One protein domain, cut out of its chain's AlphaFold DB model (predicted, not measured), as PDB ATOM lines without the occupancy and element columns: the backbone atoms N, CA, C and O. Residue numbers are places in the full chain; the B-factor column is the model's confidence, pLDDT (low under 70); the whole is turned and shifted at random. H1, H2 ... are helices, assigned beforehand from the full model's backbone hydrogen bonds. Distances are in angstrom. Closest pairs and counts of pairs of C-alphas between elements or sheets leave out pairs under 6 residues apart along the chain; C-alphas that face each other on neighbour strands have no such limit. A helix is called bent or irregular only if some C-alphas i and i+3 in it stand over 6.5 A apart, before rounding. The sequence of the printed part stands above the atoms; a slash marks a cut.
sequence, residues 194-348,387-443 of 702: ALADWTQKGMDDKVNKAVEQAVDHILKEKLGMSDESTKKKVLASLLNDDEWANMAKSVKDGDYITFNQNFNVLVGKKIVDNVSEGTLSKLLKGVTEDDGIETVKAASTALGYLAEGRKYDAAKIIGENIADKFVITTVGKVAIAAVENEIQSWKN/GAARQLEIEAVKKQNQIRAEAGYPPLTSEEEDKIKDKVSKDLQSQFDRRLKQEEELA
ATOM      1  N   ALA A 194     316.493 270.497 318.857       90.06
ATOM      2  CA  ALA A 194     315.378 270.984 319.667       90.06
ATOM      3  C   ALA A 194     315.786 272.176 320.543       90.06
ATOM      4  O   ALA A 194     315.079 273.183 320.571       90.06
ATOM      5  N   LEU A 195     316.951 272.085 321.197       87.06
ATOM      6  CA  LEU A 195     317.540 273.181 321.967       87.06
ATOM      7  C   LEU A 195     317.826 274.398 321.084       87.06
ATOM      8  O   LEU A 195     317.442 275.508 321.439       87.06
ATOM      9  N   ALA A 196     318.435 274.194 319.913       85.38
ATOM     10  CA  ALA A 196     318.711 275.275 318.974       85.38
ATOM     11  C   ALA A 196     317.427 275.976 318.502       85.38
ATOM     12  O   ALA A 196     317.343 277.200 318.578       85.38
ATOM     13  N   ASP A 197     316.409 275.216 318.087       82.50
ATOM     14  CA  ASP A 197     315.115 275.759 317.663       82.50
ATOM     15  C   ASP A 197     314.421 276.520 318.811       82.50
ATOM     16  O   ASP A 197     313.838 277.584 318.591       82.50
ATOM     17  N   TRP A 198     314.495 276.002 320.043       83.81
ATOM     18  CA  TRP A 198     313.968 276.662 321.241       83.81
ATOM     19  C   TRP A 198     314.688 277.986 321.530       83.81
ATOM     20  O   TRP A 198     314.039 279.027 321.667       83.81
ATOM     21  N   THR A 199     316.021 277.981 321.550       79.81
ATOM     22  CA  THR A 199     316.839 279.180 321.776       79.81
ATOM     23  C   THR A 199     316.623 280.221 320.676       79.81
ATOM     24  O   THR A 199     316.525 281.415 320.963       79.81
ATOM     25  N   GLN A 200     316.482 279.791 319.420       74.69
ATOM     26  CA  GLN A 200     316.293 280.691 318.284       74.69
ATOM     27  C   GLN A 200     314.918 281.379 318.292       74.69
ATOM     28  O   GLN A 200     314.807 282.512 317.825       74.69
ATOM     29  N   LYS A 201     313.878 280.783 318.894       71.38
ATOM     30  CA  LYS A 201     312.619 281.506 319.164       71.38
ATOM     31  C   LYS A 201     312.809 282.657 320.158       71.38
ATOM     32  O   LYS A 201     312.167 283.691 320.010       71.38
ATOM     33  N   GLY A 202     313.717 282.514 321.125       67.81
ATOM     34  CA  GLY A 202     314.082 283.572 322.078       67.81
ATOM     35  C   GLY A 202     314.937 284.702 321.483       67.81
ATOM     36  O   GLY A 202     315.343 285.612 322.207       67.81
ATOM     37  N   MET A 203     315.238 284.653 320.181       70.06
ATOM     38  CA  MET A 203     316.076 285.633 319.491       70.06
ATOM     39  C   MET A 203     315.451 287.028 319.426       70.06
ATOM     40  O   MET A 203     316.191 288.009 319.475       70.06
ATOM     41  N   ASP A 204     314.122 287.136 319.369       67.75
ATOM     42  CA  ASP A 204     313.446 288.438 319.289       67.75
ATOM     43  C   ASP A 204     313.763 289.307 320.514       67.75
ATOM     44  O   ASP A 204     314.112 290.474 320.363       67.75
ATOM     45  N   ASP A 205     313.800 288.721 321.715       71.00
ATOM     46  CA  ASP A 205     314.184 289.436 322.939       71.00
ATOM     47  C   ASP A 205     315.639 289.925 322.897       71.00
ATOM     48  O   ASP A 205     315.951 291.021 323.370       71.00
ATOM     49  N   LYS A 206     316.548 289.125 322.325       71.38
ATOM     50  CA  LYS A 206     317.967 289.493 322.211       71.38
ATOM     51  C   LYS A 206     318.177 290.597 321.183       71.38
ATOM     52  O   LYS A 206     318.923 291.531 321.463       71.38
ATOM     53  N   VAL A 207     317.496 290.527 320.039       69.75
ATOM     54  CA  VAL A 207     317.526 291.574 319.009       69.75
ATOM     55  C   VAL A 207     316.906 292.869 319.545       69.75
ATOM     56  O   VAL A 207     317.506 293.930 319.384       69.75
ATOM     57  N   ASN A 208     315.786 292.789 320.273       73.19
ATOM     58  CA  ASN A 208     315.157 293.939 320.931       73.19
ATOM     59  C   ASN A 208     316.111 294.622 321.928       73.19
ATOM     60  O   ASN A 208     316.301 295.836 321.857       73.19
ATOM     61  N   LYS A 209     316.759 293.855 322.822       73.19
ATOM     62  CA  LYS A 209     317.758 294.389 323.774       73.19
ATOM     63  C   LYS A 209     318.945 295.034 323.067       73.19
ATOM     64  O   LYS A 209     319.462 296.052 323.510       73.19
ATOM     65  N   ALA A 210     319.409 294.425 321.982       70.44
ATOM     66  CA  ALA A 210     320.529 294.953 321.225       70.44
ATOM     67  C   ALA A 210     320.140 296.304 320.582       70.44
ATOM     68  O   ALA A 210     320.900 297.271 320.629       70.44
ATOM     69  N   VAL A 211     318.914 296.417 320.071       70.88
ATOM     70  CA  VAL A 211     318.385 297.675 319.539       70.88
ATOM     71  C   VAL A 211     318.155 298.740 320.597       70.88
ATOM     72  O   VAL A 211     318.452 299.904 320.336       70.88
ATOM     73  N   GLU A 212     317.723 298.369 321.799       76.50
ATOM     74  CA  GLU A 212     317.705 299.288 322.939       76.50
ATOM     75  C   GLU A 212     319.087 299.911 323.172       76.50
ATOM     76  O   GLU A 212     319.194 301.131 323.288       76.50
ATOM     77  N   GLN A 213     320.155 299.107 323.135       74.94
ATOM     78  CA  GLN A 213     321.526 299.602 323.281       74.94
ATOM     79  C   GLN A 213     321.948 300.526 322.129       74.94
ATOM     80  O   GLN A 213     322.608 301.538 322.371       74.94
ATOM     81  N   ALA A 214     321.558 300.217 320.888       73.94
ATOM     82  CA  ALA A 214     321.838 301.081 319.740       73.94
ATOM     83  C   ALA A 214     321.125 302.434 319.854       73.94
ATOM     84  O   ALA A 214     321.746 303.480 319.666       73.94
ATOM     85  N   VAL A 215     319.829 302.424 320.183       76.62
ATOM     86  CA  VAL A 215     319.023 303.642 320.336       76.62
ATOM     87  C   VAL A 215     319.537 304.487 321.499       76.62
ATOM     88  O   VAL A 215     319.664 305.701 321.339       76.62
ATOM     89  N   ASP A 216     319.881 303.875 322.636       79.31
ATOM     90  CA  ASP A 216     320.452 304.612 323.768       79.31
ATOM     91  C   ASP A 216     321.799 305.240 323.401       79.31
ATOM     92  O   ASP A 216     322.003 306.419 323.676       79.31
ATOM     93  N   HIS A 217     322.678 304.528 322.686       76.19
ATOM     94  CA  HIS A 217     323.935 305.106 322.209       76.19
ATOM     95  C   HIS A 217     323.708 306.310 321.280       76.19
ATOM     96  O   HIS A 217     324.326 307.356 321.465       76.19
ATOM     97  N   ILE A 218     322.799 306.199 320.305       76.69
ATOM     98  CA  ILE A 218     322.486 307.300 319.379       76.69
ATOM     99  C   ILE A 218     321.947 308.508 320.152       76.69
ATOM    100  O   ILE A 218     322.420 309.631 319.978       76.69
ATOM    101  N   LEU A 219     320.963 308.292 321.025       80.88
ATOM    102  CA  LEU A 219     320.328 309.375 321.767       80.88
ATOM    103  C   LEU A 219     321.291 310.013 322.769       80.88
ATOM    104  O   LEU A 219     321.331 311.235 322.871       80.88
ATOM    105  N   LYS A 220     322.071 309.215 323.498       81.75
ATOM    106  CA  LYS A 220     322.921 309.684 324.592       81.75
ATOM    107  C   LYS A 220     324.282 310.177 324.115       81.75
ATOM    108  O   LYS A 220     324.651 311.300 324.435       81.75
ATOM    109  N   GLU A 221     325.008 309.353 323.370       75.81
ATOM    110  CA  GLU A 221     326.411 309.601 323.031       75.81
ATOM    111  C   GLU A 221     326.552 310.439 321.754       75.81
ATOM    112  O   GLU A 221     327.494 311.211 321.650       75.81
ATOM    113  N   LYS A 222     325.614 310.336 320.796       75.19
ATOM    114  CA  LYS A 222     325.659 311.126 319.545       75.19
ATOM    115  C   LYS A 222     324.795 312.380 319.565       75.19
ATOM    116  O   LYS A 222     325.136 313.369 318.931       75.19
ATOM    117  N   LEU A 223     323.664 312.344 320.264       78.38
ATOM    118  CA  LEU A 223     322.744 313.483 320.344       78.38
ATOM    119  C   LEU A 223     322.773 314.196 321.703       78.38
ATOM    120  O   LEU A 223     322.159 315.251 321.831       78.38
ATOM    121  N   GLY A 224     323.460 313.659 322.717       77.56
ATOM    122  CA  GLY A 224     323.582 314.303 324.032       77.56
ATOM    123  C   GLY A 224     322.289 314.316 324.862       77.56
ATOM    124  O   GLY A 224     322.122 315.160 325.747       77.56
ATOM    125  N   MET A 225     321.334 313.427 324.582       82.50
ATOM    126  CA  MET A 225     320.049 313.358 325.279       82.50
ATOM    127  C   MET A 225     320.178 312.668 326.643       82.50
ATOM    128  O   MET A 225     320.526 311.491 326.738       82.50
ATOM    129  N   SER A 226     319.787 313.379 327.700       79.50
ATOM    130  CA  SER A 226     319.764 312.876 329.081       79.50
ATOM    131  C   SER A 226     318.366 312.529 329.618       79.50
ATOM    132  O   SER A 226     318.262 311.977 330.711       79.50
ATOM    133  N   ASP A 227     317.285 312.830 328.885       83.69
ATOM    134  CA  ASP A 227     315.911 312.542 329.328       83.69
ATOM    135  C   ASP A 227     315.496 311.084 329.070       83.69
ATOM    136  O   ASP A 227     315.068 310.713 327.974       83.69
ATOM    137  N   GLU A 228     315.553 310.268 330.121       82.50
ATOM    138  CA  GLU A 228     315.175 308.850 330.105       82.50
ATOM    139  C   GLU A 228     313.707 308.591 329.725       82.50
ATOM    140  O   GLU A 228     313.383 307.542 329.165       82.50
ATOM    141  N   SER A 229     312.795 309.534 329.990       84.69
ATOM    142  CA  SER A 229     311.379 309.373 329.630       84.69
ATOM    143  C   SER A 229     311.183 309.416 328.114       84.69
ATOM    144  O   SER A 229     310.511 308.557 327.539       84.69
ATOM    145  N   THR A 230     311.812 310.387 327.447       83.12
ATOM    146  CA  THR A 230     311.761 310.517 325.986       83.12
ATOM    147  C   THR A 230     312.485 309.363 325.294       83.12
ATOM    148  O   THR A 230     311.946 308.818 324.332       83.12
ATOM    149  N   LYS A 231     313.626 308.901 325.823       82.88
ATOM    150  CA  LYS A 231     314.312 307.702 325.308       82.88
ATOM    151  C   LYS A 231     313.410 306.469 325.313       82.88
ATOM    152  O   LYS A 231     313.260 305.808 324.286       82.88
ATOM    153  N   LYS A 232     312.737 306.199 326.439       82.12
ATOM    154  CA  LYS A 232     311.791 305.076 326.552       82.12
ATOM    155  C   LYS A 232     310.614 305.201 325.587       82.12
ATOM    156  O   LYS A 232     310.164 304.186 325.064       82.12
ATOM    157  N   LYS A 233     310.132 306.420 325.312       86.44
ATOM    158  CA  LYS A 233     309.089 306.655 324.297       86.44
ATOM    159  C   LYS A 233     309.580 306.346 322.885       86.44
ATOM    160  O   LYS A 233     308.867 305.664 322.157       86.44
ATOM    161  N   VAL A 234     310.783 306.795 322.515       85.62
ATOM    162  CA  VAL A 234     311.387 306.481 321.207       85.62
ATOM    163  C   VAL A 234     311.538 304.968 321.047       85.62
ATOM    164  O   VAL A 234     311.094 304.416 320.043       85.62
ATOM    165  N   LEU A 235     312.079 304.289 322.063       81.44
ATOM    166  CA  LEU A 235     312.249 302.835 322.055       81.44
ATOM    167  C   LEU A 235     310.911 302.100 321.927       81.44
ATOM    168  O   LEU A 235     310.760 301.241 321.064       81.44
ATOM    169  N   ALA A 236     309.918 302.458 322.745       83.19
ATOM    170  CA  ALA A 236     308.595 301.844 322.682       83.19
ATOM    171  C   ALA A 236     307.908 302.097 321.331       83.19
ATOM    172  O   ALA A 236     307.237 301.213 320.810       83.19
ATOM    173  N   SER A 237     308.075 303.284 320.746       85.31
ATOM    174  CA  SER A 237     307.530 303.608 319.424       85.31
ATOM    175  C   SER A 237     308.211 302.823 318.301       85.31
ATOM    176  O   SER A 237     307.557 302.496 317.316       85.31
ATOM    177  N   LEU A 238     309.496 302.499 318.455       83.69
ATOM    178  CA  LEU A 238     310.244 301.674 317.513       83.69
ATOM    179  C   LEU A 238     309.859 300.196 317.610       83.69
ATOM    180  O   LEU A 238     309.563 299.587 316.591       83.69
ATOM    181  N   LEU A 239     309.819 299.631 318.820       78.75
ATOM    182  CA  LEU A 239     309.519 298.207 319.028       78.75
ATOM    183  C   LEU A 239     308.071 297.830 318.673       78.75
ATOM    184  O   LEU A 239     307.803 296.672 318.367       78.75
ATOM    185  N   ASN A 240     307.145 298.793 318.719       82.06
ATOM    186  CA  ASN A 240     305.740 298.599 318.344       82.06
ATOM    187  C   ASN A 240     305.448 298.923 316.867       82.06
ATOM    188  O   ASN A 240     304.283 298.928 316.477       82.06
ATOM    189  N   ASP A 241     306.462 299.252 316.061       82.06
ATOM    190  CA  ASP A 241     306.269 299.554 314.643       82.06
ATOM    191  C   ASP A 241     306.197 298.271 313.800       82.06
ATOM    192  O   ASP A 241     306.998 297.358 313.981       82.06
ATOM    193  N   ASP A 242     305.276 298.196 312.840       74.19
ATOM    194  CA  ASP A 242     305.146 297.021 311.967       74.19
ATOM    195  C   ASP A 242     306.396 296.801 311.081       74.19
ATOM    196  O   ASP A 242     306.709 295.663 310.716       74.19
ATOM    197  N   GLU A 243     307.161 297.861 310.768       76.19
ATOM    198  CA  GLU A 243     308.452 297.774 310.071       76.19
ATOM    199  C   GLU A 243     309.500 297.025 310.928       76.19
ATOM    200  O   GLU A 243     310.366 296.339 310.376       76.19
ATOM    201  N   TRP A 244     309.394 297.058 312.266       74.25
ATOM    202  CA  TRP A 244     310.327 296.396 313.192       74.25
ATOM    203  C   TRP A 244     310.350 294.875 313.028       74.25
ATOM    204  O   TRP A 244     311.424 294.279 312.921       74.25
ATOM    205  N   ALA A 245     309.178 294.241 312.940       66.00
ATOM    206  CA  ALA A 245     309.077 292.788 312.796       66.00
ATOM    207  C   ALA A 245     309.774 292.280 311.519       66.00
ATOM    208  O   ALA A 245     310.396 291.214 311.517       66.00
ATOM    209  N   ASN A 246     309.715 293.065 310.440       65.19
ATOM    210  CA  ASN A 246     310.384 292.747 309.180       65.19
ATOM    211  C   ASN A 246     311.907 292.923 309.275       65.19
ATOM    212  O   ASN A 246     312.648 292.112 308.726       65.19
ATOM    213  N   MET A 247     312.388 293.921 310.018       69.00
ATOM    214  CA  MET A 247     313.824 294.119 310.243       69.00
ATOM    215  C   MET A 247     314.428 293.046 311.151       69.00
ATOM    216  O   MET A 247     315.484 292.501 310.833       69.00
ATOM    217  N   ALA A 248     313.746 292.683 312.239       65.94
ATOM    218  CA  ALA A 248     314.168 291.584 313.108       65.94
ATOM    219  C   ALA A 248     314.305 290.267 312.323       65.94
ATOM    220  O   ALA A 248     315.199 289.461 312.590       65.94
ATOM    221  N   LYS A 249     313.469 290.073 311.297       67.62
ATOM    222  CA  LYS A 249     313.578 288.953 310.363       67.62
ATOM    223  C   LYS A 249     314.822 289.037 309.465       67.62
ATOM    224  O   LYS A 249     315.502 288.028 309.333       67.62
ATOM    225  N   SER A 250     315.181 290.206 308.926       66.19
ATOM    226  CA  SER A 250     316.429 290.375 308.153       66.19
ATOM    227  C   SER A 250     317.676 289.984 308.958       66.19
ATOM    228  O   SER A 250     318.590 289.377 308.410       66.19
ATOM    229  N   VAL A 251     317.688 290.244 310.273       65.50
ATOM    230  CA  VAL A 251     318.760 289.778 311.177       65.50
ATOM    231  C   VAL A 251     318.781 288.250 311.282       65.50
ATOM    232  O   VAL A 251     319.852 287.654 311.203       65.50
ATOM    233  N   LYS A 252     317.615 287.599 311.423       64.25
ATOM    234  CA  LYS A 252     317.493 286.122 311.437       64.25
ATOM    235  C   LYS A 252     318.010 285.482 310.153       64.25
ATOM    236  O   LYS A 252     318.632 284.427 310.215       64.25
ATOM    237  N   ASP A 253     317.780 286.144 309.028       63.38
ATOM    238  CA  ASP A 253     318.156 285.667 307.698       63.38
ATOM    239  C   ASP A 253     319.620 286.017 307.333       63.38
ATOM    240  O   ASP A 253     320.078 285.693 306.239       63.38
ATOM    241  N   GLY A 254     320.375 286.665 308.235       60.31
ATOM    242  CA  GLY A 254     321.769 287.068 308.009       60.31
ATOM    243  C   GLY A 254     321.941 288.237 307.028       60.31
ATOM    244  O   GLY A 254     323.059 288.528 306.602       60.31
ATOM    245  N   ASP A 255     320.855 288.928 306.676       65.12
ATOM    246  CA  ASP A 255     320.848 290.085 305.782       65.12
ATOM    247  C   ASP A 255     321.043 291.393 306.568       65.12
ATOM    248  O   ASP A 255     320.125 292.185 306.816       65.12
ATOM    249  N   TYR A 256     322.290 291.611 306.990       63.53
ATOM    250  CA  TYR A 256     322.691 292.772 307.789       63.53
ATOM    251  C   TYR A 256     322.652 294.088 307.017       63.53
ATOM    252  O   TYR A 256     322.487 295.146 307.621       63.53
ATOM    253  N   ILE A 257     322.823 294.048 305.693       62.50
ATOM    254  CA  ILE A 257     322.823 295.259 304.867       62.50
ATOM    255  C   ILE A 257     321.407 295.832 304.843       62.50
ATOM    256  O   ILE A 257     321.219 297.010 305.157       62.50
ATOM    257  N   THR A 258     320.417 294.983 304.559       65.56
ATOM    258  CA  THR A 258     319.001 295.362 304.570       65.56
ATOM    259  C   THR A 258     318.540 295.752 305.972       65.56
ATOM    260  O   THR A 258     317.849 296.761 306.128       65.56
ATOM    261  N   PHE A 259     318.961 295.012 307.010       71.44
ATOM    262  CA  PHE A 259     318.684 295.396 308.398       71.44
ATOM    263  C   PHE A 259     319.205 296.803 308.707       71.44
ATOM    264  O   PHE A 259     318.442 297.638 309.180       71.44
ATOM    265  N   ASN A 260     320.470 297.091 308.397       68.31
ATOM    266  CA  ASN A 260     321.095 298.382 308.681       68.31
ATOM    267  C   ASN A 260     320.394 299.538 307.960       68.31
ATOM    268  O   ASN A 260     320.145 300.580 308.564       68.31
ATOM    269  N   GLN A 261     320.082 299.373 306.673       68.06
ATOM    270  CA  GLN A 261     319.419 300.417 305.889       68.06
ATOM    271  C   GLN A 261     318.036 300.747 306.454       68.06
ATOM    272  O   GLN A 261     317.729 301.916 306.693       68.06
ATOM    273  N   ASN A 262     317.235 299.720 306.735       75.75
ATOM    274  CA  ASN A 262     315.892 299.910 307.266       75.75
ATOM    275  C   ASN A 262     315.930 300.433 308.710       75.75
ATOM    276  O   ASN A 262     315.157 301.324 309.061       75.75
ATOM    277  N   PHE A 263     316.865 299.940 309.530       76.69
ATOM    278  CA  PHE A 263     316.983 300.321 310.935       76.69
ATOM    279  C   PHE A 263     317.366 301.790 311.090       76.69
ATOM    280  O   PHE A 263     316.729 302.506 311.859       76.69
ATOM    281  N   ASN A 264     318.346 302.258 310.313       75.69
ATOM    282  CA  ASN A 264     318.763 303.660 310.288       75.69
ATOM    283  C   ASN A 264     317.578 304.583 310.014       75.69
ATOM    284  O   ASN A 264     317.311 305.520 310.768       75.69
ATOM    285  N   VAL A 265     316.830 304.283 308.951       78.06
ATOM    286  CA  VAL A 265     315.667 305.076 308.556       78.06
ATOM    287  C   VAL A 265     314.581 305.021 309.630       78.06
ATOM    288  O   VAL A 265     314.034 306.067 309.986       78.06
ATOM    289  N   LEU A 266     314.284 303.842 310.187       82.06
ATOM    290  CA  LEU A 266     313.245 303.702 311.205       82.06
ATOM    291  C   LEU A 266     313.605 304.442 312.497       82.06
ATOM    292  O   LEU A 266     312.785 305.207 312.999       82.06
ATOM    293  N   VAL A 267     314.827 304.285 313.013       82.44
ATOM    294  CA  VAL A 267     315.291 305.014 314.204       82.44
ATOM    295  C   VAL A 267     315.202 306.517 313.981       82.44
ATOM    296  O   VAL A 267     314.634 307.223 314.814       82.44
ATOM    297  N   GLY A 268     315.692 307.008 312.839       85.06
ATOM    298  CA  GLY A 268     315.604 308.420 312.478       85.06
ATOM    299  C   GLY A 268     314.164 308.939 312.489       85.06
ATOM    300  O   GLY A 268     313.892 309.976 313.100       85.06
ATOM    301  N   LYS A 269     313.223 308.186 311.893       87.00
ATOM    302  CA  LYS A 269     311.782 308.507 311.924       87.00
ATOM    303  C   LYS A 269     311.278 308.584 313.367       87.00
ATOM    304  O   LYS A 269     310.700 309.591 313.763       87.00
ATOM    305  N   LYS A 270     311.554 307.563 314.185       89.56
ATOM    306  CA  LYS A 270     311.045 307.486 315.565       89.56
ATOM    307  C   LYS A 270     311.611 308.556 316.482       89.56
ATOM    308  O   LYS A 270     310.882 309.029 317.353       89.56
ATOM    309  N   ILE A 271     312.856 308.976 316.274       86.56
ATOM    310  CA  ILE A 271     313.435 310.126 316.972       86.56
ATOM    311  C   ILE A 271     312.660 311.398 316.608       86.56
ATOM    312  O   ILE A 271     312.202 312.099 317.506       86.56
ATOM    313  N   VAL A 272     312.452 311.681 315.319       87.56
ATOM    314  CA  VAL A 272     311.725 312.887 314.873       87.56
ATOM    315  C   VAL A 272     310.259 312.890 315.329       87.56
ATOM    316  O   VAL A 272     309.728 313.947 315.668       87.56
ATOM    317  N   ASP A 273     309.615 311.725 315.380       87.12
ATOM    318  CA  ASP A 273     308.206 311.595 315.769       87.12
ATOM    319  C   ASP A 273     307.976 311.778 317.278       87.12
ATOM    320  O   ASP A 273     306.933 312.284 317.694       87.12
ATOM    321  N   ASN A 274     308.934 311.357 318.110       88.19
ATOM    322  CA  ASN A 274     308.756 311.287 319.565       88.19
ATOM    323  C   ASN A 274     309.541 312.354 320.342       88.19
ATOM    324  O   ASN A 274     309.253 312.586 321.519       88.19
ATOM    325  N   VAL A 275     310.515 313.013 319.712       86.75
ATOM    326  CA  VAL A 275     311.288 314.107 320.310       86.75
ATOM    327  C   VAL A 275     310.719 315.433 319.824       86.75
ATOM    328  O   VAL A 275     310.579 315.659 318.625       86.75
ATOM    329  N   SER A 276     310.404 316.344 320.750       86.75
ATOM    330  CA  SER A 276     309.877 317.658 320.363       86.75
ATOM    331  C   SER A 276     310.867 318.399 319.458       86.75
ATOM    332  O   SER A 276     312.074 318.357 319.695       86.75
ATOM    333  N   GLU A 277     310.371 319.111 318.447       84.12
ATOM    334  CA  GLU A 277     311.211 319.799 317.457       84.12
ATOM    335  C   GLU A 277     312.192 320.793 318.099       84.12
ATOM    336  O   GLU A 277     313.354 320.870 317.701       84.12
ATOM    337  N   GLY A 278     311.760 321.500 319.152       83.94
ATOM    338  CA  GLY A 278     312.622 322.399 319.921       83.94
ATOM    339  C   GLY A 278     313.738 321.661 320.666       83.94
ATOM    340  O   GLY A 278     314.877 322.126 320.690       83.94
ATOM    341  N   THR A 279     313.438 320.485 321.224       84.94
ATOM    342  CA  THR A 279     314.440 319.613 321.851       84.94
ATOM    343  C   THR A 279     315.401 319.060 320.805       84.94
ATOM    344  O   THR A 279     316.607 319.210 320.960       84.94
ATOM    345  N   LEU A 280     314.890 318.484 319.717       86.00
ATOM    346  CA  LEU A 280     315.707 317.884 318.664       86.00
ATOM    347  C   LEU A 280     316.625 318.916 318.001       86.00
ATOM    348  O   LEU A 280     317.810 318.660 317.814       86.00
ATOM    349  N   SER A 281     316.115 320.122 317.748       85.62
ATOM    350  CA  SER A 281     316.914 321.227 317.212       85.62
ATOM    351  C   SER A 281     318.032 321.658 318.162       85.62
ATOM    352  O   SER A 281     319.103 322.065 317.720       85.62
ATOM    353  N   LYS A 282     317.802 321.585 319.478       87.06
ATOM    354  CA  LYS A 282     318.836 321.866 320.477       87.06
ATOM    355  C   LYS A 282     319.901 320.767 320.505       87.06
ATOM    356  O   LYS A 282     321.076 321.099 320.598       87.06
ATOM    357  N   LEU A 283     319.494 319.502 320.398       85.38
ATOM    358  CA  LEU A 283     320.402 318.350 320.365       85.38
ATOM    359  C   LEU A 283     321.295 318.385 319.119       85.38
ATOM    360  O   LEU A 283     322.509 318.312 319.241       85.38
ATOM    361  N   LEU A 284     320.722 318.618 317.933       85.75
ATOM    362  CA  LEU A 284     321.487 318.700 316.681       85.75
ATOM    363  C   LEU A 284     322.472 319.879 316.651       85.75
ATOM    364  O   LEU A 284     323.548 319.760 316.083       85.75
ATOM    365  N   LYS A 285     322.136 321.010 317.286       85.75
ATOM    366  CA  LYS A 285     323.072 322.139 317.467       85.75
ATOM    367  C   LYS A 285     324.186 321.843 318.471       85.75
ATOM    368  O   LYS A 285     325.166 322.577 318.507       85.75
ATOM    369  N   GLY A 286     323.985 320.840 319.324       81.44
ATOM    370  CA  GLY A 286     324.951 320.391 320.316       81.44
ATOM    371  C   GLY A 286     326.000 319.425 319.766       81.44
ATOM    372  O   GLY A 286     326.951 319.163 320.486       81.44
ATOM    373  N   VAL A 287     325.842 318.930 318.531       82.12
ATOM    374  CA  VAL A 287     326.843 318.102 317.837       82.12
ATOM    375  C   VAL A 287     328.050 318.977 317.488       82.12
ATOM    376  O   VAL A 287     327.886 320.020 316.847       82.12
ATOM    377  N   THR A 288     329.248 318.579 317.915       79.06
ATOM    378  CA  THR A 288     330.478 319.380 317.779       79.06
ATOM    379  C   THR A 288     331.498 318.715 316.855       79.06
ATOM    380  O   THR A 288     331.304 317.605 316.368       79.06
ATOM    381  N   GLU A 289     332.612 319.401 316.580       71.19
ATOM    382  CA  GLU A 289     333.708 318.848 315.771       71.19
ATOM    383  C   GLU A 289     334.335 317.584 316.386       71.19
ATOM    384  O   GLU A 289     334.866 316.760 315.639       71.19
ATOM    385  N   ASP A 290     334.198 317.386 317.704       72.50
ATOM    386  CA  ASP A 290     334.620 316.162 318.399       72.50
ATOM    387  C   ASP A 290     333.820 314.927 317.925       72.50
ATOM    388  O   ASP A 290     334.314 313.801 317.999       72.50
ATOM    389  N   ASP A 291     332.623 315.130 317.358       65.62
ATOM    390  CA  ASP A 291     331.776 314.086 316.764       65.62
ATOM    391  C   ASP A 291     332.117 313.787 315.289       65.62
ATOM    392  O   ASP A 291     331.547 312.871 314.683       65.62
ATOM    393  N   GLY A 292     333.048 314.546 314.698       73.69
ATOM    394  CA  GLY A 292     333.501 314.422 313.314       73.69
ATOM    395  C   GLY A 292     332.830 315.400 312.339       73.69
ATOM    396  O   GLY A 292     331.628 315.660 312.389       73.69
ATOM    397  N   ILE A 293     333.618 315.914 311.388       78.19
ATOM    398  CA  ILE A 293     333.210 316.962 310.429       78.19
ATOM    399  C   ILE A 293     331.972 316.559 309.604       78.19
ATOM    400  O   ILE A 293     331.070 317.372 309.391       78.19
ATOM    401  N   GLU A 294     331.898 315.303 309.156       75.44
ATOM    402  CA  GLU A 294     330.741 314.798 308.402       75.44
ATOM    403  C   GLU A 294     329.474 314.723 309.270       75.44
ATOM    404  O   GLU A 294     328.387 315.074 308.806       75.44
ATOM    405  N   THR A 295     329.605 314.373 310.553       76.19
ATOM    406  CA  THR A 295     328.495 314.335 311.519       76.19
ATOM    407  C   THR A 295     327.933 315.736 311.771       76.19
ATOM    408  O   THR A 295     326.717 315.929 311.759       76.19
ATOM    409  N   VAL A 296     328.797 316.748 311.911       81.62
ATOM    410  CA  VAL A 296     328.394 318.161 312.065       81.62
ATOM    411  C   VAL A 296     327.648 318.669 310.828       81.62
ATOM    412  O   VAL A 296     326.619 319.352 310.929       81.62
ATOM    413  N   LYS A 297     328.134 318.316 309.633       82.81
ATOM    414  CA  LYS A 297     327.481 318.662 308.365       82.81
ATOM    415  C   LYS A 297     326.111 317.991 308.237       82.81
ATOM    416  O   LYS A 297     325.143 318.637 307.822       82.81
ATOM    417  N   ALA A 298     326.006 316.727 308.634       85.06
ATOM    418  CA  ALA A 298     324.744 316.004 308.682       85.06
ATOM    419  C   ALA A 298     323.761 316.634 309.680       85.06
ATOM    420  O   ALA A 298     322.614 316.893 309.321       85.06
ATOM    421  N   ALA A 299     324.210 316.974 310.890       85.06
ATOM    422  CA  ALA A 299     323.383 317.638 311.894       85.06
ATOM    423  C   ALA A 299     322.850 318.991 311.400       85.06
ATOM    424  O   ALA A 299     321.659 319.283 311.530       85.06
ATOM    425  N   SER A 300     323.700 319.776 310.733       84.56
ATOM    426  CA  SER A 300     323.314 321.044 310.101       84.56
ATOM    427  C   SER A 300     322.283 320.853 308.983       84.56
ATOM    428  O   SER A 300     321.327 321.619 308.874       84.56
ATOM    429  N   THR A 301     322.436 319.803 308.173       88.19
ATOM    430  CA  THR A 301     321.494 319.470 307.093       88.19
ATOM    431  C   THR A 301     320.141 319.026 307.655       88.19
ATOM    432  O   THR A 301     319.096 319.494 307.202       88.19
ATOM    433  N   ALA A 302     320.144 318.184 308.694       86.81
ATOM    434  CA  ALA A 302     318.929 317.758 309.382       86.81
ATOM    435  C   ALA A 302     318.182 318.945 310.013       86.81
ATOM    436  O   ALA A 302     316.962 319.029 309.893       86.81
ATOM    437  N   LEU A 303     318.903 319.897 310.620       86.44
ATOM    438  CA  LEU A 303     318.332 321.145 311.140       86.44
ATOM    439  C   LEU A 303     317.635 321.970 310.052       86.44
ATOM    440  O   LEU A 303     316.543 322.483 310.293       86.44
ATOM    441  N   GLY A 304     318.245 322.080 308.869       83.94
ATOM    442  CA  GLY A 304     317.640 322.756 307.719       83.94
ATOM    443  C   GLY A 304     316.314 322.111 307.315       83.94
ATOM    444  O   GLY A 304     315.295 322.792 307.219       83.94
ATOM    445  N   TYR A 305     316.291 320.783 307.184       89.12
ATOM    446  CA  TYR A 305     315.062 320.059 306.855       89.12
ATOM    447  C   TYR A 305     313.987 320.154 307.941       89.12
ATOM    448  O   TYR A 305     312.808 320.263 307.604       89.12
ATOM    449  N   LEU A 306     314.354 320.171 309.227       85.88
ATOM    450  CA  LEU A 306     313.392 320.411 310.308       85.88
ATOM    451  C   LEU A 306     312.762 321.805 310.198       85.88
ATOM    452  O   LEU A 306     311.540 321.911 310.248       85.88
ATOM    453  N   ALA A 307     313.568 322.845 309.962       84.38
ATOM    454  CA  ALA A 307     313.085 324.219 309.803       84.38
ATOM    455  C   ALA A 307     312.167 324.402 308.576       84.38
ATOM    456  O   ALA A 307     311.263 325.234 308.596       84.38
ATOM    457  N   GLU A 308     312.371 323.601 307.526       84.31
ATOM    458  CA  GLU A 308     311.516 323.546 306.331       84.31
ATOM    459  C   GLU A 308     310.253 322.678 306.519       84.31
ATOM    460  O   GLU A 308     309.457 322.533 305.592       84.31
ATOM    461  N   GLY A 309     310.055 322.059 307.690       78.94
ATOM    462  CA  GLY A 309     308.950 321.127 307.949       78.94
ATOM    463  C   GLY A 309     309.107 319.755 307.274       78.94
ATOM    464  O   GLY A 309     308.192 318.929 307.313       78.94
ATOM    465  N   ARG A 310     310.271 319.467 306.682       83.06
ATOM    466  CA  ARG A 310     310.599 318.228 305.957       83.06
ATOM    467  C   ARG A 310     311.098 317.142 306.909       83.06
ATOM    468  O   ARG A 310     312.242 316.690 306.857       83.06
ATOM    469  N   LYS A 311     310.200 316.696 307.786       81.75
ATOM    470  CA  LYS A 311     310.497 315.736 308.865       81.75
ATOM    471  C   LYS A 311     311.093 314.411 308.378       81.75
ATOM    472  O   LYS A 311     311.988 313.886 309.029       81.75
ATOM    473  N   TYR A 312     310.648 313.895 307.229       79.44
ATOM    474  CA  TYR A 312     311.172 312.646 306.663       79.44
ATOM    475  C   TYR A 312     312.630 312.773 306.197       79.44
ATOM    476  O   TYR A 312     313.448 311.896 306.464       79.44
ATOM    477  N   ASP A 313     312.978 313.885 305.550       82.69
ATOM    478  CA  ASP A 313     314.347 314.123 305.087       82.69
ATOM    479  C   ASP A 313     315.291 314.358 306.273       82.69
ATOM    480  O   ASP A 313     316.402 313.830 306.300       82.69
ATOM    481  N   ALA A 314     314.821 315.064 307.308       81.25
ATOM    482  CA  ALA A 314     315.546 315.191 308.570       81.25
ATOM    483  C   ALA A 314     315.772 313.825 309.241       81.25
ATOM    484  O   ALA A 314     316.897 313.513 309.628       81.25
ATOM    485  N   ALA A 315     314.730 312.992 309.329       83.69
ATOM    486  CA  ALA A 315     314.805 311.637 309.869       83.69
ATOM    487  C   ALA A 315     315.834 310.777 309.125       83.69
ATOM    488  O   ALA A 315     316.646 310.108 309.761       83.69
ATOM    489  N   LYS A 316     315.849 310.837 307.788       81.06
ATOM    490  CA  LYS A 316     316.818 310.107 306.965       81.06
ATOM    491  C   LYS A 316     318.254 310.537 307.263       81.06
ATOM    492  O   LYS A 316     319.112 309.685 307.468       81.06
ATOM    493  N   ILE A 317     318.519 311.842 307.350       83.06
ATOM    494  CA  ILE A 317     319.865 312.345 307.660       83.06
ATOM    495  C   ILE A 317     320.305 311.947 309.074       83.06
ATOM    496  O   ILE A 317     321.431 311.478 309.236       83.06
ATOM    497  N   ILE A 318     319.420 312.065 310.072       81.44
ATOM    498  CA  ILE A 318     319.691 311.634 311.454       81.44
ATOM    499  C   ILE A 318     320.020 310.137 311.487       81.44
ATOM    500  O   ILE A 318     321.039 309.731 312.043       81.44
ATOM    501  N   GLY A 319     319.187 309.322 310.845       77.44
ATOM    502  CA  GLY A 319     319.338 307.874 310.803       77.44
ATOM    503  C   GLY A 319     320.574 307.386 310.049       77.44
ATOM    504  O   GLY A 319     321.223 306.447 310.483       77.44
ATOM    505  N   GLU A 320     320.915 307.989 308.912       75.50
ATOM    506  CA  GLU A 320     321.983 307.478 308.040       75.50
ATOM    507  C   GLU A 320     323.367 308.069 308.330       75.50
ATOM    508  O   GLU A 320     324.368 307.441 307.976       75.50
ATOM    509  N   ASN A 321     323.429 309.272 308.914       76.12
ATOM    510  CA  ASN A 321     324.671 310.049 309.023       76.12
ATOM    511  C   ASN A 321     325.006 310.509 310.449       76.12
ATOM    512  O   ASN A 321     326.142 310.906 310.687       76.12
ATOM    513  N   ILE A 322     324.052 310.473 311.386       73.19
ATOM    514  CA  ILE A 322     324.301 310.800 312.803       73.19
ATOM    515  C   ILE A 322     324.293 309.530 313.657       73.19
ATOM    516  O   ILE A 322     325.074 309.409 314.601       73.19
ATOM    517  N   ALA A 323     323.447 308.557 313.313       68.69
ATOM    518  CA  ALA A 323     323.518 307.241 313.922       68.69
ATOM    519  C   ALA A 323     324.809 306.524 313.506       68.69
ATOM    520  O   ALA A 323     325.167 306.462 312.327       68.69
ATOM    521  N   ASP A 324     325.505 305.956 314.488       67.12
ATOM    522  CA  ASP A 324     326.747 305.249 314.232       67.12
ATOM    523  C   ASP A 324     326.466 303.891 313.562       67.12
ATOM    524  O   ASP A 324     326.026 302.933 314.207       67.12
ATOM    525  N   LYS A 325     326.751 303.796 312.254       62.44
ATOM    526  CA  LYS A 325     326.630 302.551 311.473       62.44
ATOM    527  C   LYS A 325     327.410 301.392 312.103       62.44
ATOM    528  O   LYS A 325     327.010 300.233 311.936       62.44
ATOM    529  N   PHE A 326     328.491 301.678 312.830       62.72
ATOM    530  CA  PHE A 326     329.243 300.662 313.557       62.72
ATOM    531  C   PHE A 326     328.451 300.074 314.718       62.72
ATOM    532  O   PHE A 326     328.413 298.850 314.856       62.72
ATOM    533  N   VAL A 327     327.803 300.915 315.529       64.56
ATOM    534  CA  VAL A 327     327.012 300.449 316.674       64.56
ATOM    535  C   VAL A 327     325.923 299.512 316.191       64.56
ATOM    536  O   VAL A 327     325.740 298.453 316.767       64.56
ATOM    537  N   ILE A 328     325.289 299.829 315.069       63.97
ATOM    538  CA  ILE A 328     324.158 299.079 314.520       63.97
ATOM    539  C   ILE A 328     324.613 297.730 313.942       63.97
ATOM    540  O   ILE A 328     324.032 296.689 314.256       63.97
ATOM    541  N   THR A 329     325.724 297.725 313.197       66.00
ATOM    542  CA  THR A 329     326.340 296.493 312.671       66.00
ATOM    543  C   THR A 329     326.821 295.580 313.802       66.00
ATOM    544  O   THR A 329     326.580 294.372 313.785       66.00
ATOM    545  N   THR A 330     327.473 296.157 314.812       68.69
ATOM    546  CA  THR A 330     327.973 295.427 315.983       68.69
ATOM    547  C   THR A 330     326.822 294.872 316.807       68.69
ATOM    548  O   THR A 330     326.866 293.717 317.203       68.69
ATOM    549  N   VAL A 331     325.761 295.646 317.011       68.06
ATOM    550  CA  VAL A 331     324.564 295.265 317.768       68.06
ATOM    551  C   VAL A 331     323.861 294.053 317.154       68.06
ATOM    552  O   VAL A 331     323.596 293.084 317.867       68.06
ATOM    553  N   GLY A 332     323.628 294.054 315.836       68.44
ATOM    554  CA  GLY A 332     323.027 292.910 315.141       68.44
ATOM    555  C   GLY A 332     323.896 291.651 315.230       68.44
ATOM    556  O   GLY A 332     323.413 290.582 315.609       68.44
ATOM    557  N   LYS A 333     325.206 291.788 314.972       74.69
ATOM    558  CA  LYS A 333     326.168 290.678 315.084       74.69
ATOM    559  C   LYS A 333     326.298 290.154 316.517       74.69
ATOM    560  O   LYS A 333     326.384 288.946 316.710       74.69
ATOM    561  N   VAL A 334     326.284 291.029 317.523       74.56
ATOM    562  CA  VAL A 334     326.352 290.658 318.947       74.56
ATOM    563  C   VAL A 334     325.082 289.931 319.384       74.56
ATOM    564  O   VAL A 334     325.179 288.964 320.135       74.56
ATOM    565  N   ALA A 335     323.901 290.331 318.904       72.06
ATOM    566  CA  ALA A 335     322.654 289.628 319.207       72.06
ATOM    567  C   ALA A 335     322.670 288.185 318.678       72.06
ATOM    568  O   ALA A 335     322.343 287.258 319.419       72.06
ATOM    569  N   ILE A 336     323.111 287.986 317.431       73.62
ATOM    570  CA  ILE A 336     323.255 286.649 316.836       73.62
ATOM    571  C   ILE A 336     324.336 285.856 317.553       73.62
ATOM    572  O   ILE A 336     324.082 284.731 317.960       73.62
ATOM    573  N   ALA A 337     325.498 286.457 317.798       77.31
ATOM    574  CA  ALA A 337     326.559 285.833 318.575       77.31
ATOM    575  C   ALA A 337     326.079 285.403 319.968       77.31
ATOM    576  O   ALA A 337     326.451 284.338 320.439       77.31
ATOM    577  N   ALA A 338     325.215 286.181 320.621       77.31
ATOM    578  CA  ALA A 338     324.628 285.808 321.902       77.31
ATOM    579  C   ALA A 338     323.626 284.646 321.779       77.31
ATOM    580  O   ALA A 338     323.492 283.864 322.720       77.31
ATOM    581  N   VAL A 339     322.891 284.525 320.665       78.31
ATOM    582  CA  VAL A 339     322.054 283.348 320.359       78.31
ATOM    583  C   VAL A 339     322.938 282.131 320.099       78.31
ATOM    584  O   VAL A 339     322.732 281.108 320.736       78.31
ATOM    585  N   GLU A 340     323.946 282.251 319.235       79.19
ATOM    586  CA  GLU A 340     324.913 281.189 318.940       79.19
ATOM    587  C   GLU A 340     325.613 280.706 320.210       79.19
ATOM    588  O   GLU A 340     325.632 279.507 320.467       79.19
ATOM    589  N   ASN A 341     326.122 281.624 321.035       82.44
ATOM    590  CA  ASN A 341     326.777 281.298 322.299       82.44
ATOM    591  C   ASN A 341     325.823 280.602 323.269       82.44
ATOM    592  O   ASN A 341     326.244 279.675 323.947       82.44
ATOM    593  N   GLU A 342     324.547 280.996 323.320       85.44
ATOM    594  CA  GLU A 342     323.548 280.268 324.107       85.44
ATOM    595  C   GLU A 342     323.312 278.850 323.554       85.44
ATOM    596  O   GLU A 342     323.217 277.891 324.312       85.44
ATOM    597  N   ILE A 343     323.226 278.684 322.231       84.44
ATOM    598  CA  ILE A 343     323.070 277.354 321.626       84.44
ATOM    599  C   ILE A 343     324.284 276.481 321.963       84.44
ATOM    600  O   ILE A 343     324.122 275.320 322.331       84.44
ATOM    601  N   GLN A 344     325.498 277.022 321.841       84.25
ATOM    602  CA  GLN A 344     326.727 276.288 322.147       84.25
ATOM    603  C   GLN A 344     326.868 276.000 323.645       84.25
ATOM    604  O   GLN A 344     327.254 274.889 324.004       84.25
ATOM    605  N   SER A 345     326.489 276.936 324.522       86.50
ATOM    606  CA  SER A 345     326.508 276.706 325.967       86.50
ATOM    607  C   SER A 345     325.579 275.555 326.341       86.50
ATOM    608  O   SER A 345     325.997 274.664 327.066       86.50
ATOM    609  N   TRP A 346     324.366 275.494 325.789       88.69
ATOM    610  CA  TRP A 346     323.437 274.394 326.068       88.69
ATOM    611  C   TRP A 346     323.840 273.050 325.458       88.69
ATOM    612  O   TRP A 346     323.435 272.010 325.974       88.69
ATOM    613  N   LYS A 347     324.661 273.042 324.402       85.25
ATOM    614  CA  LYS A 347     325.291 271.812 323.891       85.25
ATOM    615  C   LYS A 347     326.391 271.290 324.822       85.25
ATOM    616  O   LYS A 347     326.744 270.114 324.746       85.25
ATOM    617  N   ASN A 348     326.933 272.136 325.699       84.62
ATOM    618  CA  ASN A 348     327.929 271.733 326.678       84.62
ATOM    619  C   ASN A 348     327.266 270.965 327.836       84.62
ATOM    620  O   ASN A 348     326.433 271.493 328.576       84.62
ATOM    621  N   GLY A 387     335.576 276.357 336.140       86.75
ATOM    622  CA  GLY A 387     336.126 276.441 334.789       86.75
ATOM    623  C   GLY A 387     335.065 276.487 333.693       86.75
ATOM    624  O   GLY A 387     335.288 277.148 332.683       86.75
ATOM    625  N   ALA A 388     333.893 275.875 333.903       89.31
ATOM    626  CA  ALA A 388     332.811 275.909 332.924       89.31
ATOM    627  C   ALA A 388     332.209 277.319 332.795       89.31
ATOM    628  O   ALA A 388     332.042 277.812 331.684       89.31
ATOM    629  N   ALA A 389     331.957 278.011 333.914       91.69
ATOM    630  CA  ALA A 389     331.521 279.411 333.892       91.69
ATOM    631  C   ALA A 389     332.605 280.310 333.280       91.69
ATOM    632  O   ALA A 389     332.329 281.135 332.409       91.69
ATOM    633  N   ARG A 390     333.869 280.068 333.653       89.88
ATOM    634  CA  ARG A 390     335.011 280.797 333.099       89.88
ATOM    635  C   ARG A 390     335.149 280.621 331.583       89.88
ATOM    636  O   ARG A 390     335.518 281.565 330.888       89.88
ATOM    637  N   GLN A 391     334.855 279.434 331.059       89.31
ATOM    638  CA  GLN A 391     334.867 279.174 329.624       89.31
ATOM    639  C   GLN A 391     333.804 280.003 328.893       89.31
ATOM    640  O   GLN A 391     334.132 280.646 327.896       89.31
ATOM    641  N   LEU A 392     332.577 280.067 329.423       91.19
ATOM    642  CA  LEU A 392     331.502 280.890 328.853       91.19
ATOM    643  C   LEU A 392     331.895 282.374 328.788       91.19
ATOM    644  O   LEU A 392     331.648 283.048 327.787       91.19
ATOM    645  N   GLU A 393     332.557 282.879 329.832       91.81
ATOM    646  CA  GLU A 393     333.095 284.243 329.868       91.81
ATOM    647  C   GLU A 393     334.159 284.486 328.789       91.81
ATOM    648  O   GLU A 393     334.108 285.492 328.076       91.81
ATOM    649  N   ILE A 394     335.124 283.568 328.654       89.00
ATOM    650  CA  ILE A 394     336.199 283.657 327.656       89.00
ATOM    651  C   ILE A 394     335.618 283.646 326.239       89.00
ATOM    652  O   ILE A 394     336.021 284.456 325.401       89.00
ATOM    653  N   GLU A 395     334.666 282.755 325.962       88.75
ATOM    654  CA  GLU A 395     334.017 282.633 324.654       88.75
ATOM    655  C   GLU A 395     333.215 283.891 324.297       88.75
ATOM    656  O   GLU A 395     333.321 284.389 323.171       88.75
ATOM    657  N   ALA A 396     332.491 284.470 325.260       87.69
ATOM    658  CA  ALA A 396     331.760 285.719 325.068       87.69
ATOM    659  C   ALA A 396     332.695 286.897 324.736       87.69
ATOM    660  O   ALA A 396     332.475 287.599 323.744       87.69
ATOM    661  N   VAL A 397     333.773 287.078 325.509       90.25
ATOM    662  CA  VAL A 397     334.770 288.138 325.269       90.25
ATOM    663  C   VAL A 397     335.468 287.939 323.921       90.25
ATOM    664  O   VAL A 397     335.588 288.884 323.138       90.25
ATOM    665  N   LYS A 398     335.886 286.705 323.603       90.19
ATOM    666  CA  LYS A 398     336.538 286.372 322.329       90.19
ATOM    667  C   LYS A 398     335.642 286.706 321.138       90.19
ATOM    668  O   LYS A 398     336.101 287.354 320.198       90.19
ATOM    669  N   LYS A 399     334.370 286.303 321.179       85.50
ATOM    670  CA  LYS A 399     333.416 286.554 320.091       85.50
ATOM    671  C   LYS A 399     333.156 288.052 319.908       85.50
ATOM    672  O   LYS A 399     333.107 288.526 318.776       85.50
ATOM    673  N   GLN A 400     333.064 288.822 320.992       83.06
ATOM    674  CA  GLN A 400     332.880 290.271 320.896       83.06
ATOM    675  C   GLN A 400     334.124 290.995 320.360       83.06
ATOM    676  O   GLN A 400     333.993 291.891 319.525       83.06
ATOM    677  N   ASN A 401     335.327 290.571 320.757       88.00
ATOM    678  CA  ASN A 401     336.576 291.072 320.177       88.00
ATOM    679  C   ASN A 401     336.701 290.730 318.685       88.00
ATOM    680  O   ASN A 401     337.138 291.577 317.909       88.00
ATOM    681  N   GLN A 402     336.262 289.539 318.264       86.50
ATOM    682  CA  GLN A 402     336.215 289.176 316.846       86.50
ATOM    683  C   GLN A 402     335.290 290.114 316.055       86.50
ATOM    684  O   GLN A 402     335.697 290.641 315.024       86.50
ATOM    685  N   ILE A 403     334.078 290.379 316.556       81.31
ATOM    686  CA  ILE A 403     333.128 291.295 315.904       81.31
ATOM    687  C   ILE A 403     333.715 292.710 315.791       81.31
ATOM    688  O   ILE A 403     333.587 293.341 314.742       81.31
ATOM    689  N   ARG A 404     334.386 293.207 316.845       79.25
ATOM    690  CA  ARG A 404     335.074 294.511 316.813       79.25
ATOM    691  C   ARG A 404     336.201 294.537 315.784       79.25
ATOM    692  O   ARG A 404     336.286 295.493 315.020       79.25
ATOM    693  N   ALA A 405     337.016 293.485 315.721       82.06
ATOM    694  CA  ALA A 405     338.109 293.378 314.759       82.06
ATOM    695  C   ALA A 405     337.601 293.350 313.307       82.06
ATOM    696  O   ALA A 405     338.112 294.093 312.474       82.06
ATOM    697  N   GLU A 406     336.553 292.570 313.013       75.50
ATOM    698  CA  GLU A 406     335.892 292.547 311.694       75.50
ATOM    699  C   GLU A 406     335.351 293.921 311.277       75.50
ATOM    700  O   GLU A 406     335.221 294.212 310.091       75.50
ATOM    701  N   ALA A 407     335.021 294.761 312.255       68.81
ATOM    702  CA  ALA A 407     334.546 296.116 312.042       68.81
ATOM    703  C   ALA A 407     335.664 297.181 312.079       68.81
ATOM    704  O   ALA A 407     335.369 298.357 311.878       68.81
ATOM    705  N   GLY A 408     336.925 296.802 312.327       70.31
ATOM    706  CA  GLY A 408     338.073 297.718 312.373       70.31
ATOM    707  C   GLY A 408     338.255 298.487 313.689       70.31
ATOM    708  O   GLY A 408     338.924 299.519 313.699       70.31
ATOM    709  N   TYR A 409     337.674 298.012 314.793       72.94
ATOM    710  CA  TYR A 409     337.712 298.672 316.104       72.94
ATOM    711  C   TYR A 409     338.764 298.070 317.040       72.94
ATOM    712  O   TYR A 409     339.116 296.894 316.901       72.94
ATOM    713  N   PRO A 410     339.252 298.850 318.028       79.38
ATOM    714  CA  PRO A 410     340.147 298.326 319.049       79.38
ATOM    715  C   PRO A 410     339.467 297.219 319.876       79.38
ATOM    716  O   PRO A 410     338.236 297.205 320.008       79.38
ATOM    717  N   PRO A 411     340.254 296.299 320.461       88.31
ATOM    718  CA  PRO A 411     339.728 295.285 321.366       88.31
ATOM    719  C   PRO A 411     339.083 295.918 322.606       88.31
ATOM    720  O   PRO A 411     339.264 297.101 322.902       88.31
ATOM    721  N   LEU A 412     338.308 295.115 323.326       87.38
ATOM    722  CA  LEU A 412     337.696 295.484 324.598       87.38
ATOM    723  C   LEU A 412     338.746 295.939 325.614       87.38
ATOM    724  O   LEU A 412     339.811 295.339 325.755       87.38
ATOM    725  N   THR A 413     338.416 296.998 326.346       90.31
ATOM    726  CA  THR A 413     339.136 297.374 327.565       90.31
ATOM    727  C   THR A 413     338.776 296.425 328.709       90.31
ATOM    728  O   THR A 413     337.730 295.780 328.684       90.31
ATOM    729  N   SER A 414     339.595 296.378 329.762       90.19
ATOM    730  CA  SER A 414     339.329 295.515 330.922       90.19
ATOM    731  C   SER A 414     337.979 295.800 331.596       90.19
ATOM    732  O   SER A 414     337.280 294.865 331.967       90.19
ATOM    733  N   GLU A 415     337.562 297.068 331.682       88.12
ATOM    734  CA  GLU A 415     336.248 297.429 332.240       88.12
ATOM    735  C   GLU A 415     335.090 296.917 331.363       88.12
ATOM    736  O   GLU A 415     334.047 296.498 331.864       88.12
ATOM    737  N   GLU A 416     335.259 296.936 330.039       83.69
ATOM    738  CA  GLU A 416     334.264 296.386 329.116       83.69
ATOM    739  C   GLU A 416     334.220 294.856 329.176       83.69
ATOM    740  O   GLU A 416     333.132 294.282 329.130       83.69
ATOM    741  N   GLU A 417     335.371 294.194 329.321       90.62
ATOM    742  CA  GLU A 417     335.428 292.747 329.541       90.62
ATOM    743  C   GLU A 417     334.698 292.341 330.821       90.62
ATOM    744  O   GLU A 417     333.951 291.365 330.808       90.62
ATOM    745  N   ASP A 418     334.867 293.083 331.916       90.31
ATOM    746  CA  ASP A 418     334.197 292.781 333.185       90.31
ATOM    747  C   ASP A 418     332.674 292.945 333.080       90.31
ATOM    748  O   ASP A 418     331.925 292.072 333.519       90.31
ATOM    749  N   LYS A 419     332.193 293.972 332.364       86.12
ATOM    750  CA  LYS A 419     330.756 294.122 332.058       86.12
ATOM    751  C   LYS A 419     330.199 292.949 331.247       86.12
ATOM    752  O   LYS A 419     329.038 292.575 331.429       86.12
ATOM    753  N   ILE A 420     330.993 292.376 330.341       86.38
ATOM    754  CA  ILE A 420     330.593 291.194 329.565       86.38
ATOM    755  C   ILE A 420     330.513 289.967 330.473       86.38
ATOM    756  O   ILE A 420     329.525 289.241 330.396       86.38
ATOM    757  N   LYS A 421     331.495 289.762 331.358       89.00
ATOM    758  CA  LYS A 421     331.497 288.646 332.320       89.00
ATOM    759  C   LYS A 421     330.267 288.691 333.233       89.00
ATOM    760  O   LYS A 421     329.540 287.705 333.327       89.00
ATOM    761  N   ASP A 422     329.946 289.861 333.784       88.94
ATOM    762  CA  ASP A 422     328.737 290.058 334.598       88.94
ATOM    763  C   ASP A 422     327.450 289.745 333.823       88.94
ATOM    764  O   ASP A 422     326.474 289.217 334.368       88.94
ATOM    765  N   LYS A 423     327.426 290.090 332.532       86.06
ATOM    766  CA  LYS A 423     326.287 289.816 331.657       86.06
ATOM    767  C   LYS A 423     326.135 288.321 331.376       86.06
ATOM    768  O   LYS A 423     325.003 287.848 331.368       86.06
ATOM    769  N   VAL A 424     327.233 287.579 331.204       89.75
ATOM    770  CA  VAL A 424     327.207 286.121 330.976       89.75
ATOM    771  C   VAL A 424     326.481 285.400 332.112       89.75
ATOM    772  O   VAL A 424     325.581 284.607 331.839       89.75
ATOM    773  N   SER A 425     326.795 285.723 333.369       91.75
ATOM    774  CA  SER A 425     326.128 285.124 334.534       91.75
ATOM    775  C   SER A 425     324.617 285.411 334.552       91.75
ATOM    776  O   SER A 425     323.803 284.490 334.627       91.75
ATOM    777  N   LYS A 426     324.219 286.679 334.366       90.31
ATOM    778  CA  LYS A 426     322.800 287.097 334.342       90.31
ATOM    779  C   LYS A 426     322.016 286.491 333.177       90.31
ATOM    780  O   LYS A 426     320.847 286.118 333.329       90.31
ATOM    781  N   ASP A 427     322.642 286.412 332.006       87.31
ATOM    782  CA  ASP A 427     322.039 285.798 330.830       87.31
ATOM    783  C   ASP A 427     321.865 284.289 331.054       87.31
ATOM    784  O   ASP A 427     320.812 283.757 330.705       87.31
ATOM    785  N   LEU A 428     322.827 283.606 331.686       92.12
ATOM    786  CA  LEU A 428     322.714 282.184 332.021       92.12
ATOM    787  C   LEU A 428     321.610 281.918 333.058       92.12
ATOM    788  O   LEU A 428     320.806 281.007 332.865       92.12
ATOM    789  N   GLN A 429     321.494 282.752 334.096       94.06
ATOM    790  CA  GLN A 429     320.391 282.674 335.063       94.06
ATOM    791  C   GLN A 429     319.033 282.791 334.365       94.06
ATOM    792  O   GLN A 429     318.146 281.955 334.538       94.06
ATOM    793  N   SER A 430     318.900 283.796 333.494       89.81
ATOM    794  CA  SER A 430     317.681 284.017 332.714       89.81
ATOM    795  C   SER A 430     317.355 282.823 331.809       89.81
ATOM    796  O   SER A 430     316.185 282.477 331.632       89.81
ATOM    797  N   GLN A 431     318.375 282.174 331.237       89.69
ATOM    798  CA  GLN A 431     318.207 280.962 330.436       89.69
ATOM    799  C   GLN A 431     317.721 279.782 331.283       89.69
ATOM    800  O   GLN A 431     316.813 279.075 330.845       89.69
ATOM    801  N   PHE A 432     318.276 279.577 332.481       93.62
ATOM    802  CA  PHE A 432     317.863 278.506 333.395       93.62
ATOM    803  C   PHE A 432     316.402 278.680 333.815       93.62
ATOM    804  O   PHE A 432     315.607 277.743 333.700       93.62
ATOM    805  N   ASP A 433     316.017 279.897 334.198       92.25
ATOM    806  CA  ASP A 433     314.637 280.232 334.553       92.25
ATOM    807  C   ASP A 433     313.670 280.045 333.382       92.25
ATOM    808  O   ASP A 433     312.560 279.527 333.554       92.25
ATOM    809  N   ARG A 434     314.067 280.468 332.175       88.94
ATOM    810  CA  ARG A 434     313.250 280.288 330.971       88.94
ATOM    811  C   ARG A 434     313.079 278.808 330.649       88.94
ATOM    812  O   ARG A 434     311.952 278.377 330.414       88.94
ATOM    813  N   ARG A 435     314.165 278.031 330.683       88.50
ATOM    814  CA  ARG A 435     314.133 276.591 330.413       88.50
ATOM    815  C   ARG A 435     313.238 275.869 331.413       88.50
ATOM    816  O   ARG A 435     312.378 275.105 330.994       88.50
ATOM    817  N   LEU A 436     313.350 276.186 332.705       90.75
ATOM    818  CA  LEU A 436     312.496 275.625 333.758       90.75
ATOM    819  C   LEU A 436     310.998 275.879 333.514       90.75
ATOM    820  O   LEU A 436     310.172 275.018 333.804       90.75
ATOM    821  N   LYS A 437     310.632 277.035 332.949       90.31
ATOM    822  CA  LYS A 437     309.237 277.371 332.612       90.31
ATOM    823  C   LYS A 437     308.739 276.716 331.319       90.31
ATOM    824  O   LYS A 437     307.531 276.672 331.105       90.31
ATOM    825  N   GLN A 438     309.638 276.251 330.453       89.12
ATOM    826  CA  GLN A 438     309.330 275.813 329.083       89.12
ATOM    827  C   GLN A 438     309.741 274.362 328.787       89.12
ATOM    828  O   GLN A 438     309.738 273.952 327.628       89.12
ATOM    829  N   GLU A 439     310.045 273.557 329.810       87.69
ATOM    830  CA  GLU A 439     310.485 272.164 329.630       87.69
ATOM    831  C   GLU A 439     309.499 271.325 328.806       87.69
ATOM    832  O   GLU A 439     309.913 270.533 327.963       87.69
ATOM    833  N   GLU A 440     308.192 271.524 328.999       87.94
ATOM    834  CA  GLU A 440     307.172 270.793 328.241       87.94
ATOM    835  C   GLU A 440     307.170 271.176 326.751       87.94
ATOM    836  O   GLU A 440     306.948 270.323 325.891       87.94
ATOM    837  N   GLU A 441     307.431 272.446 326.422       86.31
ATOM    838  CA  GLU A 441     307.542 272.891 325.026       86.31
ATOM    839  C   GLU A 441     308.793 272.299 324.371       86.31
ATOM    840  O   GLU A 441     308.707 271.765 323.262       86.31
ATOM    841  N   LEU A 442     309.931 272.338 325.071       87.00
ATOM    842  CA  LEU A 442     311.183 271.758 324.594       87.00
ATOM    843  C   LEU A 442     311.043 270.244 324.362       87.00
ATOM    844  O   LEU A 442     311.409 269.759 323.295       87.00
ATOM    845  N   ALA A 443     310.427 269.517 325.299       88.31
ATOM    846  CA  ALA A 443     310.190 268.078 325.170       88.31
ATOM    847  C   ALA A 443     309.275 267.736 323.981       88.31
ATOM    848  O   ALA A 443     309.544 266.794 323.234       88.31
TER     849      ALA A 443
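Overview. This is residues 194 to 348 and 387 to 443 of the 702 residues of an uncharacterized protein of Peptoclostridium sp (UniProt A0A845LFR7). The domain is an elongated body of helices: toward one end H9 lies between H2 and H10, roughly side by side with each, and H11 crosses H10 and reaches over to H1. Toward the other end H5 crosses H8, H3 packs on H5, and H6, H7 and H8 fold back and forth crosswise to H9, while H4 packs on H5 near the middle of the length. The printed part has 212 residues with eleven named helices, H1 to H11 in order along the chain, and no named strand; the class is all helix. The whole is compact, with a radius of gyration of the C-alphas of 18.7 A, and spans 58 by 36 by 30 A.

Arrangement. Start at the longest helix, H11, residues 414 to 443. It is irregular, with C-alphas 437 and 440 8.2 A apart, and has a kink of 66 degrees near residue 437. With residues 417 to 425 alone it touches H10, residues 387 to 406, at a steep tilt of 67 degrees; the closest C-alphas, those of Glu 393 and Lys 421, are 5.3 A apart. With residue 442 alone it only just touches H1, residues 194 to 201, in 3 pairs of C-alphas within 8 A, the closest being Ala 194 and Leu 442 at 6.5 A. Next comes the hub, H9, residues 325 to 347, which touches five helices and is near H11. H9 and H10 run opposite ways at a shallow tilt of 29 degrees, their closest C-alphas being Thr 330 and Ile 403 at 6.6 A. H9 touches H1 with its residues 339 to 346 alone, closest at the C-alphas of Ala 196 and Ile 343, 5.5 A. H2, residues 203 to 222, touches H9 opposite ways at a shallow tilt of 31 degrees, closest at the C-alphas of Ala 210 and Val 331, 5.3 A. H2 forms a helical hairpin with H3, residues 228 to 239, their closest C-alphas being Glu 212 and Leu 235 at 6.6 A. H4, residues 242 to 252, forms another with H5, residues 256 to 274, closest at the C-alphas of Met 247 and Phe 259, 5.4 A. H5 touches H8, residues 311 to 322, at a steep tilt of 52 degrees, and there the C-alphas of Gly 268 and Gly 319 come within 4.1 A. H7, residues 293 to 307, forms hairpins with H8, at a shallow tilt of 10 degrees, and with H6, residues 277 to 285, at 22 degrees; the closest C-alphas are Ala 302 and Ala 314 at 4.3 A, and Leu 284 and Ala 299 at 5.3 A. H6 and H8 are apart. Every O i to N i+4 pair is within hydrogen-bond range in H1, H2, H3 and H5 to H10; H4 has 6 of 7 and H11 24 of 26.

Along the chain. Find C-alpha 414 at (339.329, 295.515, 330.922); from there H11 runs 40.4 A to C-alpha 443 at (310.190, 268.078, 325.170). Look for H9 from C-alpha 325 at (326.630, 302.551, 311.473), 33.2 A long. H10 measures 28.2 A, H2 27.2 A, H5 26.0 A and H7 21.4 A from first to last C-alpha.

Size, cuts and confidence. The two C-alphas farthest apart, Glu 308 and Gly 387, are 60.3 A from each other. Residues 349 to 386 are not printed, and C-alphas 348 and 387 are 12.5 A apart across the cut. Of the links printed whole, H6 to H7 and H10 to H11 are short and the others tight. The mean pLDDT of the printed part is 80.4; 31 residues are under 70, among them 245 to 258 and 323 to 332.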